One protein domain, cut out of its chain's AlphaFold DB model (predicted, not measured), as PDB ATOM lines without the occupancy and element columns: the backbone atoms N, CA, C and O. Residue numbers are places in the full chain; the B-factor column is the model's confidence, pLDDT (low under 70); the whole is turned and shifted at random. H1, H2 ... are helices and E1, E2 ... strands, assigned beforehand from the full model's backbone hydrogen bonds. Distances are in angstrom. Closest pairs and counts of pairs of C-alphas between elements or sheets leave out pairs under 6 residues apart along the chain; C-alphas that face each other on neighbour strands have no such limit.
ATOM      1  N   ILE A   5     166.457 138.680 172.915       97.56
ATOM      2  CA  ILE A   5     167.715 138.130 173.425       97.56
ATOM      3  C   ILE A   5     167.597 136.614 173.483       97.56
ATOM      4  O   ILE A   5     166.723 136.085 174.162       97.56
ATOM      5  N   LEU A   6     168.482 135.914 172.779       98.06
ATOM      6  CA  LEU A   6     168.649 134.469 172.886       98.06
ATOM      7  C   LEU A   6     169.831 134.173 173.817       98.06
ATOM      8  O   LEU A   6     170.984 134.384 173.448       98.06
ATOM      9  N   TYR A   7     169.556 133.639 174.999       98.06
ATOM     10  CA  TYR A   7     170.565 133.103 175.902       98.06
ATOM     11  C   TYR A   7     170.892 131.657 175.535       98.06
ATOM     12  O   TYR A   7     170.004 130.814 175.376       98.06
ATOM     13  N   THR A   8     172.182 131.359 175.419       96.94
ATOM     14  CA  THR A   8     172.700 130.024 175.107       96.94
ATOM     15  C   THR A   8     173.887 129.667 175.995       96.94
ATOM     16  O   THR A   8     174.391 130.515 176.730       96.94
ATOM     17  N   GLY A   9     174.330 128.411 175.915       94.12
ATOM     18  CA  GLY A   9     175.587 127.952 176.503       94.12
ATOM     19  C   GLY A   9     176.487 127.268 175.473       94.12
ATOM     20  O   GLY A   9     176.014 126.843 174.409       94.12
ATOM     21  N   VAL A  10     177.770 127.147 175.802       90.81
ATOM     22  CA  VAL A  10     178.801 126.475 174.995       90.81
ATOM     23  C   VAL A  10     178.506 124.984 174.860       90.81
ATOM     24  O   VAL A  10     178.545 124.443 173.759       90.81
ATOM     25  N   HIS A  11     178.155 124.327 175.969       88.38
ATOM     26  CA  HIS A  11     177.919 122.877 176.038       88.38
ATOM     27  C   HIS A  11     176.431 122.505 176.034       88.38
ATOM     28  O   HIS A  11     176.016 121.492 176.595       88.38
ATOM     29  N   CYS A  12     175.604 123.359 175.438       90.94
ATOM     30  CA  CYS A  12     174.158 123.226 175.444       90.94
ATOM     31  C   CYS A  12     173.662 122.558 174.145       90.94
ATOM     32  O   CYS A  12     173.501 123.249 173.135       90.94
ATOM     33  N   PRO A  13     173.293 121.261 174.161       87.88
ATOM     34  CA  PRO A  13     172.922 120.536 172.940       87.88
ATOM     35  C   PRO A  13     171.628 121.065 172.301       87.88
ATOM     36  O   PRO A  13     171.425 120.999 171.089       87.88
ATOM     37  N   LYS A  14     170.724 121.627 173.114       93.06
ATOM     38  CA  LYS A  14     169.477 122.238 172.627       93.06
ATOM     39  C   LYS A  14     169.700 123.628 172.025       93.06
ATOM     40  O   LYS A  14     168.853 124.110 171.270       93.06
ATOM     41  N   CYS A  15     170.832 124.271 172.307       94.69
ATOM     42  CA  CYS A  15     171.097 125.630 171.853       94.69
ATOM     43  C   CYS A  15     171.328 125.692 170.341       94.69
ATOM     44  O   CYS A  15     170.899 126.655 169.714       94.69
ATOM     45  N   LEU A  16     171.881 124.648 169.714       92.56
ATOM     46  CA  LEU A  16     171.982 124.577 168.253       92.56
ATOM     47  C   LEU A  16     170.613 124.657 167.563       92.56
ATOM     48  O   LEU A  16     170.458 125.358 166.561       92.56
ATOM     49  N   ARG A  17     169.606 123.966 168.106       94.00
ATOM     50  CA  ARG A  17     168.231 124.024 167.596       94.00
ATOM     51  C   ARG A  17     167.652 125.430 167.765       94.00
ATOM     52  O   ARG A  17     167.168 125.995 166.789       94.00
ATOM     53  N   ALA A  18     167.754 126.007 168.962       96.19
ATOM     54  CA  ALA A  18     167.240 127.350 169.243       96.19
ATOM     55  C   ALA A  18     167.891 128.426 168.352       96.19
ATOM     56  O   ALA A  18     167.184 129.248 167.771       96.19
ATOM     57  N   ARG A  19     169.216 128.364 168.149       95.19
ATOM     58  CA  ARG A  19     169.965 129.244 167.230       95.19
ATOM     59  C   ARG A  19     169.394 129.227 165.820       95.19
ATOM     60  O   ARG A  19     169.222 130.288 165.223       95.19
ATOM     61  N   LYS A  20     169.122 128.032 165.288       94.38
ATOM     62  CA  LYS A  20     168.550 127.861 163.946       94.38
ATOM     63  C   LYS A  20     167.149 128.459 163.878       94.38
ATOM     64  O   LYS A  20     166.892 129.252 162.985       94.38
ATOM     65  N   ILE A  21     166.288 128.144 164.845       96.62
ATOM     66  CA  ILE A  21     164.904 128.639 164.885       96.62
ATOM     67  C   ILE A  21     164.868 130.172 164.938       96.62
ATOM     68  O   ILE A  21     164.203 130.789 164.110       96.62
ATOM     69  N   VAL A  22     165.621 130.792 165.853       96.38
ATOM     70  CA  VAL A  22     165.647 132.256 166.002       96.38
ATOM     71  C   VAL A  22     166.193 132.935 164.750       96.38
ATOM     72  O   VAL A  22     165.597 133.901 164.284       96.38
ATOM     73  N   ARG A  23     167.283 132.428 164.162       95.38
ATOM     74  CA  ARG A  23     167.857 133.023 162.945       95.38
ATOM     75  C   ARG A  23     166.971 132.820 161.715       95.38
ATOM     76  O   ARG A  23     166.828 133.750 160.933       95.38
ATOM     77  N   SER A  24     166.325 131.663 161.565       95.88
ATOM     78  CA  SER A  24     165.338 131.441 160.500       95.88
ATOM     79  C   SER A  24     164.126 132.361 160.647       95.88
ATOM     80  O   SER A  24     163.674 132.936 159.659       95.88
ATOM     81  N   PHE A  25     163.633 132.556 161.872       96.19
ATOM     82  CA  PHE A  25     162.572 133.521 162.151       96.19
ATOM     83  C   PHE A  25     163.014 134.960 161.851       96.19
ATOM     84  O   PHE A  25     162.263 135.712 161.232       96.19
ATOM     85  N   ALA A  26     164.232 135.334 162.248       95.00
ATOM     86  CA  ALA A  26     164.800 136.645 161.963       95.00
ATOM     87  C   ALA A  26     164.888 136.904 160.454       95.00
ATOM     88  O   ALA A  26     164.402 137.930 159.985       95.00
ATOM     89  N   ASP A  27     165.417 135.944 159.692       95.06
ATOM     90  CA  ASP A  27     165.500 136.017 158.233       95.06
ATOM     91  C   ASP A  27     164.108 136.171 157.593       95.06
ATOM     92  O   ASP A  27     163.920 137.029 156.732       95.06
ATOM     93  N   ALA A  28     163.108 135.409 158.051       95.69
ATOM     94  CA  ALA A  28     161.737 135.482 157.536       95.69
ATOM     95  C   ALA A  28     161.033 136.822 157.829       95.69
ATOM     96  O   ALA A  28     160.121 137.209 157.098       95.69
ATOM     97  N   ASN A  29     161.451 137.533 158.880       94.56
ATOM     98  CA  ASN A  29     160.849 138.792 159.326       94.56
ATOM     99  C   ASN A  29     161.756 140.015 159.093       94.56
ATOM    100  O   ASN A  29     161.446 141.104 159.568       94.56
ATOM    101  N   ASN A  30     162.851 139.864 158.336       94.19
ATOM    102  CA  ASN A  30     163.843 140.916 158.065       94.19
ATOM    103  C   ASN A  30     164.474 141.540 159.328       94.19
ATOM    104  O   ASN A  30     164.829 142.721 159.328       94.19
ATOM    105  N   LEU A  31     164.630 140.750 160.391       93.75
ATOM    106  CA  LEU A  31     165.259 141.178 161.640       93.75
ATOM    107  C   LEU A  31     166.782 141.094 161.529       93.75
ATOM    108  O   LEU A  31     167.339 140.112 161.036       93.75
ATOM    109  N   LYS A  32     167.473 142.118 162.025       92.69
ATOM    110  CA  LYS A  32     168.929 142.244 161.961       92.69
ATOM    111  C   LYS A  32     169.580 141.852 163.284       92.69
ATOM    112  O   LYS A  32     169.270 142.407 164.338       92.69
ATOM    113  N   GLU A  33     170.536 140.930 163.217       94.38
ATOM    114  CA  GLU A  33     171.386 140.552 164.354       94.38
ATOM    115  C   GLU A  33     172.185 141.782 164.829       94.38
ATOM    116  O   GLU A  33     172.701 142.553 164.020       94.38
ATOM    117  N   GLY A  34     172.218 142.022 166.139       92.50
ATOM    118  CA  GLY A  34     172.804 143.219 166.752       92.50
ATOM    119  C   GLY A  34     171.866 144.426 166.837       92.50
ATOM    120  O   GLY A  34     172.123 145.318 167.645       92.50
ATOM    121  N   ILE A  35     170.750 144.446 166.098       92.25
ATOM    122  CA  ILE A  35     169.768 145.546 166.112       92.25
ATOM    123  C   ILE A  35     168.430 145.072 166.689       92.25
ATOM    124  O   ILE A  35     167.981 145.604 167.702       92.25
ATOM    125  N   ASP A  36     167.835 144.047 166.088       94.62
ATOM    126  CA  ASP A  36     166.501 143.538 166.423       94.62
ATOM    127  C   ASP A  36     166.558 142.301 167.325       94.62
ATOM    128  O   ASP A  36     165.665 142.079 168.147       94.62
ATOM    129  N   PHE A  37     167.639 141.522 167.220       95.88
ATOM    130  CA  PHE A  37     167.926 140.419 168.134       95.88
ATOM    131  C   PHE A  37     169.428 140.268 168.408       95.88
ATOM    132  O   PHE A  37     170.259 140.755 167.642       95.88
ATOM    133  N   VAL A  38     169.787 139.594 169.498       97.06
ATOM    134  CA  VAL A  38     171.173 139.231 169.827       97.06
ATOM    135  C   VAL A  38     171.221 137.867 170.506       97.06
ATOM    136  O   VAL A  38     170.297 137.488 171.223       97.06
ATOM    137  N   GLU A  39     172.306 137.131 170.293       97.25
ATOM    138  CA  GLU A  39     172.618 135.925 171.056       97.25
ATOM    139  C   GLU A  39     173.667 136.236 172.131       97.25
ATOM    140  O   GLU A  39     174.662 136.910 171.852       97.25
ATOM    141  N   LYS A  40     173.462 135.736 173.352       97.25
ATOM    142  CA  LYS A  40     174.379 135.897 174.486       97.25
ATOM    143  C   LYS A  40     174.747 134.537 175.083       97.25
ATOM    144  O   LYS A  40     173.876 133.682 175.255       97.25
ATOM    145  N   LEU A  41     176.027 134.332 175.390       95.81
ATOM    146  CA  LEU A  41     176.546 133.106 176.012       95.81
ATOM    147  C   LEU A  41     176.674 133.286 177.525       95.81
ATOM    148  O   LEU A  41     177.501 134.075 177.977       95.81
ATOM    149  N   ILE A  42     175.882 132.542 178.301       95.31
ATOM    150  CA  ILE A  42     175.861 132.675 179.770       95.31
ATOM    151  C   ILE A  42     177.112 132.114 180.452       95.31
ATOM    152  O   ILE A  42     177.438 132.528 181.554       95.31
ATOM    153  N   ASP A  43     177.802 131.180 179.803       90.69
ATOM    154  CA  ASP A  43     179.023 130.509 180.264       90.69
ATOM    155  C   ASP A  43     180.260 130.972 179.471       90.69
ATOM    156  O   ASP A  43     181.322 130.352 179.517       90.69
ATOM    157  N   GLY A  44     180.124 132.070 178.718       85.19
ATOM    158  CA  GLY A  44     181.135 132.550 177.782       85.19
ATOM    159  C   GLY A  44     182.198 133.482 178.371       85.19
ATOM    160  O   GLY A  44     183.030 133.983 177.621       85.19
ATOM    161  N   GLU A  45     182.188 133.737 179.680       85.69
ATOM    162  CA  GLU A  45     183.030 134.746 180.348       85.69
ATOM    163  C   GLU A  45     184.543 134.580 180.106       85.69
ATOM    164  O   GLU A  45     185.272 135.568 180.063       85.69
ATOM    165  N   ASN A  46     185.002 133.343 179.891       86.12
ATOM    166  CA  ASN A  46     186.411 133.001 179.667       86.12
ATOM    167  C   ASN A  46     186.730 132.661 178.202       86.12
ATOM    168  O   ASN A  46     187.821 132.170 177.903       86.12
ATOM    169  N   LEU A  47     185.788 132.868 177.278       87.06
ATOM    170  CA  LEU A  47     186.016 132.559 175.872       87.06
ATOM    171  C   LEU A  47     186.836 133.660 175.188       87.06
ATOM    172  O   LEU A  47     186.588 134.849 175.404       87.06
ATOM    173  N   PRO A  48     187.793 133.292 174.319       87.56
ATOM    174  CA  PRO A  48     188.546 134.273 173.557       87.56
ATOM    175  C   PRO A  48     187.637 134.987 172.550       87.56
ATOM    176  O   PRO A  48     186.861 134.358 171.831       87.56
ATOM    177  N   ILE A  49     187.778 136.308 172.452       92.00
ATOM    178  CA  ILE A  49     187.146 137.095 171.387       92.00
ATOM    179  C   ILE A  49     187.732 136.668 170.038       92.00
ATOM    180  O   ILE A  49     188.951 136.599 169.882       92.00
ATOM    181  N   GLY A  50     186.873 136.397 169.057       90.31
ATOM    182  CA  GLY A  50     187.288 135.859 167.764       90.31
ATOM    183  C   GLY A  50     186.280 134.870 167.196       90.31
ATOM    184  O   GLY A  50     185.090 134.963 167.476       90.31
ATOM    185  N   GLU A  51     186.749 133.935 166.379       91.31
ATOM    186  CA  GLU A  51     185.920 132.857 165.840       91.31
ATOM    187  C   GLU A  51     186.143 131.575 166.637       91.31
ATOM    188  O   GLU A  51     187.283 131.146 166.823       91.31
ATOM    189  N   ILE A  52     185.052 130.947 167.070       89.12
ATOM    190  CA  ILE A  52     185.075 129.605 167.649       89.12
ATOM    191  C   ILE A  52     184.142 128.685 166.873       89.12
ATOM    192  O   ILE A  52     183.160 129.124 166.272       89.12
ATOM    193  N   GLU A  53     184.434 127.394 166.905       87.00
ATOM    194  CA  GLU A  53     183.560 126.375 166.345       87.00
ATOM    195  C   GLU A  53     182.810 125.670 167.475       87.00
ATOM    196  O   GLU A  53     183.417 125.031 168.333       87.00
ATOM    197  N   LEU A  54     181.483 125.803 167.476       79.88
ATOM    198  CA  LEU A  54     180.583 125.111 168.394       79.88
ATOM    199  C   LEU A  54     179.645 124.216 167.596       79.88
ATOM    200  O   LEU A  54     178.858 124.701 166.788       79.88
ATOM    201  N   GLU A  55     179.730 122.905 167.830       70.75
ATOM    202  CA  GLU A  55     178.806 121.905 167.271       70.75
ATOM    203  C   GLU A  55     178.630 122.016 165.738       70.75
ATOM    204  O   GLU A  55     177.513 121.978 165.215       70.75
ATOM    205  N   ASN A  56     179.747 122.150 165.007       78.06
ATOM    206  CA  ASN A  56     179.815 122.353 163.547       78.06
ATOM    207  C   ASN A  56     179.253 123.702 163.056       78.06
ATOM    208  O   ASN A  56     178.837 123.834 161.902       78.06
ATOM    209  N   MET A  57     179.209 124.710 163.925       85.19
ATOM    210  CA  MET A  57     178.835 126.076 163.583       85.19
ATOM    211  C   MET A  57     179.953 127.026 163.995       85.19
ATOM    212  O   MET A  57     180.363 127.055 165.153       85.19
ATOM    213  N   LYS A  58     180.439 127.827 163.044       90.38
ATOM    214  CA  LYS A  58     181.376 128.908 163.346       90.38
ATOM    215  C   LYS A  58     180.603 130.093 163.899       90.38
ATOM    216  O   LYS A  58     179.725 130.626 163.221       90.38
ATOM    217  N   LEU A  59     180.925 130.473 165.127       91.88
ATOM    218  CA  LEU A  59     180.349 131.613 165.820       91.88
ATOM    219  C   LEU A  59     181.440 132.654 166.048       91.88
ATOM    220  O   LEU A  59     182.555 132.326 166.455       91.88
ATOM    221  N   LYS A  60     181.107 133.919 165.804       94.75
ATOM    222  CA  LYS A  60     181.973 135.048 166.129       94.75
ATOM    223  C   LYS A  60     181.634 135.553 167.526       94.75
ATOM    224  O   LYS A  60     180.548 136.083 167.744       94.75
ATOM    225  N   ILE A  61     182.563 135.412 168.459       94.62
ATOM    226  CA  ILE A  61     182.439 135.952 169.810       94.62
ATOM    227  C   ILE A  61     182.857 137.412 169.813       94.62
ATOM    228  O   ILE A  61     183.929 137.769 169.319       94.62
ATOM    229  N   VAL A  62     182.019 138.247 170.417       95.44
ATOM    230  CA  VAL A  62     182.277 139.665 170.656       95.44
ATOM    231  C   VAL A  62     182.033 140.008 172.124       95.44
ATOM    232  O   VAL A  62     181.268 139.327 172.805       95.44
ATOM    233  N   SER A  63     182.674 141.063 172.631       93.44
ATOM    234  CA  SER A  63     182.581 141.404 174.057       93.44
ATOM    235  C   SER A  63     181.348 142.237 174.396       93.44
ATOM    236  O   SER A  63     180.987 142.359 175.562       93.44
ATOM    237  N   ASN A  64     180.687 142.828 173.402       93.44
ATOM    238  CA  ASN A  64     179.495 143.648 173.597       93.44
ATOM    239  C   ASN A  64     178.635 143.707 172.326       93.44
ATOM    240  O   ASN A  64     179.072 143.353 171.231       93.44
ATOM    241  N   GLU A  65     177.399 144.187 172.474       93.12
ATOM    242  CA  GLU A  65     176.418 144.213 171.387       93.12
ATOM    243  C   GLU A  65     176.786 145.150 170.227       93.12
ATOM    244  O   GLU A  65     176.383 144.884 169.100       93.12
ATOM    245  N   SER A  66     177.556 146.225 170.455       91.94
ATOM    246  CA  SER A  66     177.904 147.175 169.381       91.94
ATOM    247  C   SER A  66     178.913 146.603 168.380       91.94
ATOM    248  O   SER A  66     179.052 147.111 167.270       91.94
ATOM    249  N   GLN A  67     179.590 145.517 168.755       93.19
ATOM    250  CA  GLN A  67     180.505 144.766 167.901       93.19
ATOM    251  C   GLN A  67     179.806 143.671 167.082       93.19
ATOM    252  O   GLN A  67     180.442 143.053 166.223       93.19
ATOM    253  N   VAL A  68     178.517 143.416 167.335       92.75
ATOM    254  CA  VAL A  68     177.727 142.449 166.572       92.75
ATOM    255  C   VAL A  68     177.555 142.977 165.152       92.75
ATOM    256  O   VAL A  68     176.874 143.970 164.910       92.75
ATOM    257  N   ASN A  69     178.211 142.309 164.206       87.75
ATOM    258  CA  ASN A  69     178.175 142.668 162.797       87.75
ATOM    259  C   ASN A  69     178.223 141.399 161.943       87.75
ATOM    260  O   ASN A  69     179.223 140.676 161.954       87.75
ATOM    261  N   GLY A  70     177.151 141.169 161.191       84.00
ATOM    262  CA  GLY A  70     176.947 139.965 160.397       84.00
ATOM    263  C   GLY A  70     176.099 138.922 161.122       84.00
ATOM    264  O   GLY A  70     175.481 139.199 162.146       84.00
ATOM    265  N   LYS A  71     176.047 137.719 160.544       86.00
ATOM    266  CA  LYS A  71     175.321 136.583 161.119       86.00
ATOM    267  C   LYS A  71     176.214 135.795 162.071       86.00
ATOM    268  O   LYS A  71     177.435 135.822 161.929       86.00
ATOM    269  N   PHE A  72     175.592 135.031 162.965       90.44
ATOM    270  CA  PHE A  72     176.286 134.069 163.831       90.44
ATOM    271  C   PHE A  72     177.265 134.739 164.804       90.44
ATOM    272  O   PHE A  72     178.355 134.234 165.065       90.44
ATOM    273  N   CYS A  73     176.868 135.895 165.336       93.69
ATOM    274  CA  CYS A  73     177.622 136.629 166.340       93.69
ATOM    275  C   CYS A  73     177.020 136.385 167.723       93.69
ATOM    276  O   CYS A  73     175.805 136.434 167.906       93.69
ATOM    277  N   VAL A  74     177.875 136.159 168.710       95.12
ATOM    278  CA  VAL A  74     177.463 135.899 170.089       95.12
ATOM    279  C   VAL A  74     178.197 136.842 171.026       95.12
ATOM    280  O   VAL A  74     179.406 137.042 170.904       95.12
ATOM    281  N   VAL A  75     177.463 137.447 171.952       96.62
ATOM    282  CA  VAL A  75     178.054 138.287 172.991       96.62
ATOM    283  C   VAL A  75     178.466 137.398 174.153       96.62
ATOM    284  O   VAL A  75     177.645 136.649 174.687       96.62
ATOM    285  N   ALA A  76     179.727 137.496 174.548       95.25
ATOM    286  CA  ALA A  76     180.257 136.821 175.720       95.25
ATOM    287  C   ALA A  76     181.113 137.803 176.522       95.25
ATOM    288  O   ALA A  76     182.080 138.371 176.013       95.25
ATOM    289  N   ASN A  77     180.718 138.033 177.769       93.62
ATOM    290  CA  ASN A  77     181.453 138.818 178.753       93.62
ATOM    291  C   ASN A  77     180.958 138.426 180.164       93.62
ATOM    292  O   ASN A  77     179.917 137.769 180.271       93.62
ATOM    293  N   PRO A  78     181.662 138.827 181.236       89.56
ATOM    294  CA  PRO A  78     181.273 138.490 182.610       89.56
ATOM    295  C   PRO A  78     179.882 138.993 183.035       89.56
ATOM    296  O   PRO A  78     179.246 138.399 183.904       89.56
ATOM    297  N   ASP A  79     179.375 140.060 182.413       93.38
ATOM    298  CA  ASP A  79     178.092 140.664 182.778       93.38
ATOM    299  C   ASP A  79     176.894 139.898 182.199       93.38
ATOM    300  O   ASP A  79     175.789 140.007 182.730       93.38
ATOM    301  N   VAL A  80     177.086 139.085 181.150       95.56
ATOM    302  CA  VAL A  80     175.996 138.313 180.518       95.56
ATOM    303  C   VAL A  80     175.302 137.399 181.525       95.56
ATOM    304  O   VAL A  80     174.075 137.293 181.516       95.56
ATOM    305  N   PHE A  81     176.068 136.736 182.394       94.06
ATOM    306  CA  PHE A  81     175.502 135.861 183.415       94.06
ATOM    307  C   PHE A  81     174.646 136.650 184.415       94.06
ATOM    308  O   PHE A  81     173.528 136.248 184.738       94.06
ATOM    309  N   LEU A  82     175.132 137.814 184.858       94.31
ATOM    310  CA  LEU A  82     174.400 138.693 185.771       94.31
ATOM    311  C   LEU A  82     173.115 139.229 185.131       94.31
ATOM    312  O   LEU A  82     172.068 139.239 185.777       94.31
ATOM    313  N   GLU A  83     173.172 139.621 183.860       95.25
ATOM    314  CA  GLU A  83     172.003 140.048 183.088       95.25
ATOM    315  C   GLU A  83     170.966 138.919 182.974       95.25
ATOM    316  O   GLU A  83     169.778 139.131 183.223       95.25
ATOM    317  N   ALA A  84     171.408 137.697 182.661       96.12
ATOM    318  CA  ALA A  84     170.534 136.531 182.584       96.12
ATOM    319  C   ALA A  84     169.814 136.280 183.924       96.12
ATOM    320  O   ALA A  84     168.608 136.032 183.942       96.12
ATOM    321  N   LEU A  85     170.514 136.423 185.055       95.06
ATOM    322  CA  LEU A  85     169.906 136.310 186.385       95.06
ATOM    323  C   LEU A  85     168.883 137.416 186.671       95.06
ATOM    324  O   LEU A  85     167.830 137.131 187.242       95.06
ATOM    325  N   GLN A  86     169.152 138.661 186.264       95.94
ATOM    326  CA  GLN A  86     168.203 139.774 186.415       95.94
ATOM    327  C   GLN A  86     166.892 139.510 185.666       95.94
ATOM    328  O   GLN A  86     165.816 139.826 186.174       95.94
ATOM    329  N   TYR A  87     166.972 138.865 184.503       96.25
ATOM    330  CA  TYR A  87     165.808 138.410 183.744       96.25
ATOM    331  C   TYR A  87     165.278 137.040 184.178       96.25
ATOM    332  O   TYR A  87     164.434 136.481 183.487       96.25
ATOM    333  N   GLN A  88     165.731 136.493 185.311       95.75
ATOM    334  CA  GLN A  88     165.265 135.210 185.852       95.75
ATOM    335  C   GLN A  88     165.459 134.031 184.880       95.75
ATOM    336  O   GLN A  88     164.694 133.062 184.875       95.75
ATOM    337  N   ILE A  89     166.504 134.089 184.051       96.81
ATOM    338  CA  ILE A  89     166.883 133.001 183.153       96.81
ATOM    339  C   ILE A  89     167.490 131.871 183.987       96.81
ATOM    340  O   ILE A  89     168.647 131.919 184.398       96.81
ATOM    341  N   ALA A  90     166.689 130.836 184.237       91.75
ATOM    342  CA  ALA A  90     167.088 129.687 185.052       91.75
ATOM    343  C   ALA A  90     167.811 128.581 184.259       91.75
ATOM    344  O   ALA A  90     168.398 127.677 184.850       91.75
ATOM    345  N   SER A  91     167.731 128.602 182.925       94.62
ATOM    346  CA  SER A  91     168.319 127.576 182.058       94.62
ATOM    347  C   SER A  91     168.529 128.091 180.635       94.62
ATOM    348  O   SER A  91     167.946 129.105 180.252       94.62
ATOM    349  N   VAL A  92     169.339 127.379 179.846       96.56
ATOM    350  CA  VAL A  92     169.541 127.637 178.411       96.56
ATOM    351  C   VAL A  92     169.197 126.402 177.561       96.56
ATOM    352  O   VAL A  92     169.377 125.275 178.030       96.56
ATOM    353  N   PRO A  93     168.720 126.575 176.311       97.88
ATOM    354  CA  PRO A  93     168.474 127.855 175.645       97.88
ATOM    355  C   PRO A  93     167.264 128.585 176.238       97.88
ATOM    356  O   PRO A  93     166.314 127.946 176.688       97.88
ATOM    357  N   ALA A  94     167.298 129.913 176.214       98.25
ATOM    358  CA  ALA A  94     166.176 130.747 176.628       98.25
ATOM    359  C   ALA A  94     166.053 131.984 175.745       98.25
ATOM    360  O   ALA A  94     167.054 132.535 175.299       98.25
ATOM    361  N   ILE A  95     164.829 132.440 175.517       97.88
ATOM    362  CA  ILE A  95     164.539 133.708 174.857       97.88
ATOM    363  C   ILE A  95     163.966 134.662 175.887       97.88
ATOM    364  O   ILE A  95     163.056 134.285 176.616       97.88
ATOM    365  N   TYR A  96     164.463 135.893 175.892       97.38
ATOM    366  CA  TYR A  96     163.865 137.024 176.583       97.38
ATOM    367  C   TYR A  96     163.404 138.069 175.562       97.38
ATOM    368  O   TYR A  96     164.174 138.479 174.688       97.38
ATOM    369  N   TYR A  97     162.153 138.515 175.671       96.44
ATOM    370  CA  TYR A  97     161.619 139.614 174.868       96.44
ATOM    371  C   TYR A  97     160.469 140.314 175.601       96.44
ATOM    372  O   TYR A  97     159.476 139.669 175.930       96.44
ATOM    373  N   LYS A  98     160.585 141.627 175.849       93.81
ATOM    374  CA  LYS A  98     159.554 142.448 176.521       93.81
ATOM    375  C   LYS A  98     159.039 141.839 177.842       93.81
ATOM    376  O   LYS A  98     157.836 141.793 178.088       93.81
ATOM    377  N   GLY A  99     159.938 141.300 178.670       93.69
ATOM    378  CA  GLY A  99     159.582 140.636 179.932       93.69
ATOM    379  C   GLY A  99     159.040 139.205 179.798       93.69
ATOM    380  O   GLY A  99     158.809 138.551 180.812       93.69
ATOM    381  N   ILE A 100     158.846 138.695 178.578       95.50
ATOM    382  CA  ILE A 100     158.426 137.315 178.322       95.50
ATOM    383  C   ILE A 100     159.662 136.428 178.210       95.50
ATOM    384  O   ILE A 100     160.611 136.770 177.500       95.50
ATOM    385  N   ILE A 101     159.615 135.269 178.869       96.75
ATOM    386  CA  ILE A 101     160.678 134.267 178.838       96.75
ATOM    387  C   ILE A 101     160.149 132.973 178.214       96.75
ATOM    388  O   ILE A 101     159.065 132.508 178.565       96.75
ATOM    389  N   VAL A 102     160.919 132.384 177.300       97.31
ATOM    390  CA  VAL A 102     160.623 131.087 176.670       97.31
ATOM    391  C   VAL A 102     161.843 130.185 176.803       97.31
ATOM    392  O   VAL A 102     162.940 130.598 176.438       97.31
ATOM    393  N   PHE A 103     161.673 128.960 177.298       96.94
ATOM    394  CA  PHE A 103     162.783 128.053 177.600       96.94
ATOM    395  C   PHE A 103     162.823 126.832 176.683       96.94
ATOM    396  O   PHE A 103     161.796 126.310 176.262       96.94
ATOM    397  N   GLY A 104     164.031 126.314 176.460       94.62
ATOM    398  CA  GLY A 104     164.258 124.950 175.999       94.62
ATOM    399  C   GLY A 104     163.489 124.586 174.730       94.62
ATOM    400  O   GLY A 104     163.692 125.180 173.674       94.62
ATOM    401  N   ASP A 105     162.642 123.562 174.840       93.69
ATOM    402  CA  ASP A 105     161.891 123.009 173.710       93.69
ATOM    403  C   ASP A 105     160.663 123.839 173.311       93.69
ATOM    404  O   ASP A 105     160.175 123.657 172.195       93.69
ATOM    405  N   ASP A 106     160.225 124.776 174.162       95.62
ATOM    406  CA  ASP A 106     159.135 125.714 173.856       95.62
ATOM    407  C   ASP A 106     159.581 126.805 172.872       95.62
ATOM    408  O   ASP A 106     158.764 127.552 172.330       95.62
ATOM    409  N   ILE A 107     160.890 126.906 172.615       97.06
ATOM    410  CA  ILE A 107     161.432 127.752 171.557       97.06
ATOM    411  C   ILE A 107     161.077 127.120 170.206       97.06
ATOM    412  O   ILE A 107     161.780 126.252 169.680       97.06
ATOM    413  N   CYS A 108     159.973 127.588 169.633       96.44
ATOM    414  CA  CYS A 108     159.495 127.247 168.297       96.44
ATOM    415  C   CYS A 108     159.036 128.496 167.530       96.44
ATOM    416  O   CYS A 108     158.915 129.590 168.087       96.44
ATOM    417  N   GLU A 109     158.796 128.341 166.227       94.75
ATOM    418  CA  GLU A 109     158.389 129.445 165.354       94.75
ATOM    419  C   GLU A 109     157.023 130.017 165.760       94.75
ATOM    420  O   GLU A 109     156.830 131.231 165.751       94.75
ATOM    421  N   GLU A 110     156.086 129.162 166.165       95.12
ATOM    422  CA  GLU A 110     154.763 129.565 166.642       95.12
ATOM    423  C   GLU A 110     154.882 130.451 167.878       95.12
ATOM    424  O   GLU A 110     154.241 131.502 167.951       95.12
ATOM    425  N   LYS A 111     155.753 130.068 168.820       96.25
ATOM    426  CA  LYS A 111     155.965 130.845 170.037       96.25
ATOM    427  C   LYS A 111     156.647 132.176 169.742       96.25
ATOM    428  O   LYS A 111     156.241 133.196 170.288       96.25
ATOM    429  N   LEU A 112     157.617 132.197 168.826       95.50
ATOM    430  CA  LEU A 112     158.242 133.434 168.347       95.50
ATOM    431  C   LEU A 112     157.221 134.392 167.715       95.50
ATOM    432  O   LEU A 112     157.209 135.574 168.047       95.50
ATOM    433  N   LYS A 113     156.314 133.884 166.873       94.38
ATOM    434  CA  LYS A 113     155.212 134.673 166.290       94.38
ATOM    435  C   LYS A 113     154.228 135.188 167.336       94.38
ATOM    436  O   LYS A 113     153.590 136.211 167.112       94.38
ATOM    437  N   GLU A 114     154.047 134.470 168.439       94.56
ATOM    438  CA  GLU A 114     153.187 134.899 169.540       94.56
ATOM    439  C   GLU A 114     153.810 136.070 170.307       94.56
ATOM    440  O   GLU A 114     153.123 137.061 170.549       94.56
ATOM    441  N   ILE A 115     155.097 135.965 170.655       93.75
ATOM    442  CA  ILE A 115     155.779 136.946 171.511       93.75
ATOM    443  C   ILE A 115     156.275 138.179 170.744       93.75
ATOM    444  O   ILE A 115     156.367 139.251 171.331       93.75
ATOM    445  N   TYR A 116     156.577 138.058 169.447       87.19
ATOM    446  CA  TYR A 116     157.117 139.146 168.616       87.19
ATOM    447  C   TYR A 116     156.026 140.020 167.959       87.19
ATOM    448  O   TYR A 116     156.245 140.617 166.908       87.19
ATOM    449  N   LYS A 117     154.830 140.077 168.558       79.06
ATOM    450  CA  LYS A 117     153.735 140.956 168.117       79.06
ATOM    451  C   LYS A 117     153.915 142.411 168.564       79.06
ATOM    452  O   LYS A 117     154.644 142.692 169.555       79.06
TER     453      LYS A 117
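Overview. This is residues 5 to 117 of the 117 residues of an uncharacterized protein of archaeon CG2_30_31_98 (UniProt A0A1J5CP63). A strongly twisted sheet of seven strands forms the core, with H1 running along one face over E1 and E2 and H2 crossing the opposite face there. The hairpin E3 and E4 makes one end of the sheet and the hairpin E6 and E7 the other, where the short H3 lies at the sheet's border and meets H1. The printed part has 113 residues, with three named helices and seven named strands in the order E1 H1 E2 E3 E4 E5 H2 E6 E7 H3. The sheet runs E3 E4 E5 E2 E1 E6 E7 and is mixed, and the class is mixed, helices and strands. The whole is compact, with a radius of gyration of the C-alphas of 12.8 A and spans of 36 by 28 by 26 A.

Arrangement. E1, residues 5 to 8, is parallel to E2, residues 37 to 41, with N 6 and O 38 2.9 A apart. H1, residues 15 to 28, completes a strand-helix-strand unit with them, two parallel neighbour strands joined through a helix, and its crossover is right-handed. H1 is on the sheet at a height of 8.6 A, along E2 at 12 degrees on the local plane; its Cys 15 and Thr 8 of E1 have the closest C-alphas of that pair, 5.7 A apart. E3, residues 50 to 54, and E4, residues 57 to 62, form a hairpin, with N 52 and O 59 2.9 A apart. E5, residues 73 to 75, is parallel to E4, with N 74 and O 60 2.8 A apart, and to E2, with N 75 and O 39 2.9 A apart. H2, residues 79 to 86, is on the opposite face from H1 and runs across the strands, at 66 degrees to E2 on the local plane; its closest C-alphas to E2 are those of Val 80 and Lys 40, 6.7 A apart. E6, residues 94 to 97, is antiparallel to E1, with N 7 and O 94 2.8 A apart, and forms a hairpin with E7, residues 100 to 103, with N 95 and O 102 2.8 A apart. H3, residues 109 to 115, only grazes the sheet with residues 111 to 115. It touches residues 21 to 25 of H1, about perpendicular at 73 degrees, with the C-alphas of Ile 21 and Glu 109 closest at 6.6 A. In H1, H2 and H3 every O i to N i+4 pair is within hydrogen-bond range.

Along the chain. E1 begins at C-alpha 5 (167.715, 138.130, 173.425) and H3 ends at C-alpha 115 (155.779, 136.946, 171.511). From first to last C-alpha, H1 measures 19.7 A, E4 15.7 A, E2 13.8 A and E3 12.7 A.

Size, cuts and confidence. The C-alphas farthest apart, those of Pro 48 and Lys 117, are 35.9 A apart. The printed part has no cut and no long link. Its mean pLDDT is 93.1, and no printed residue is under 70.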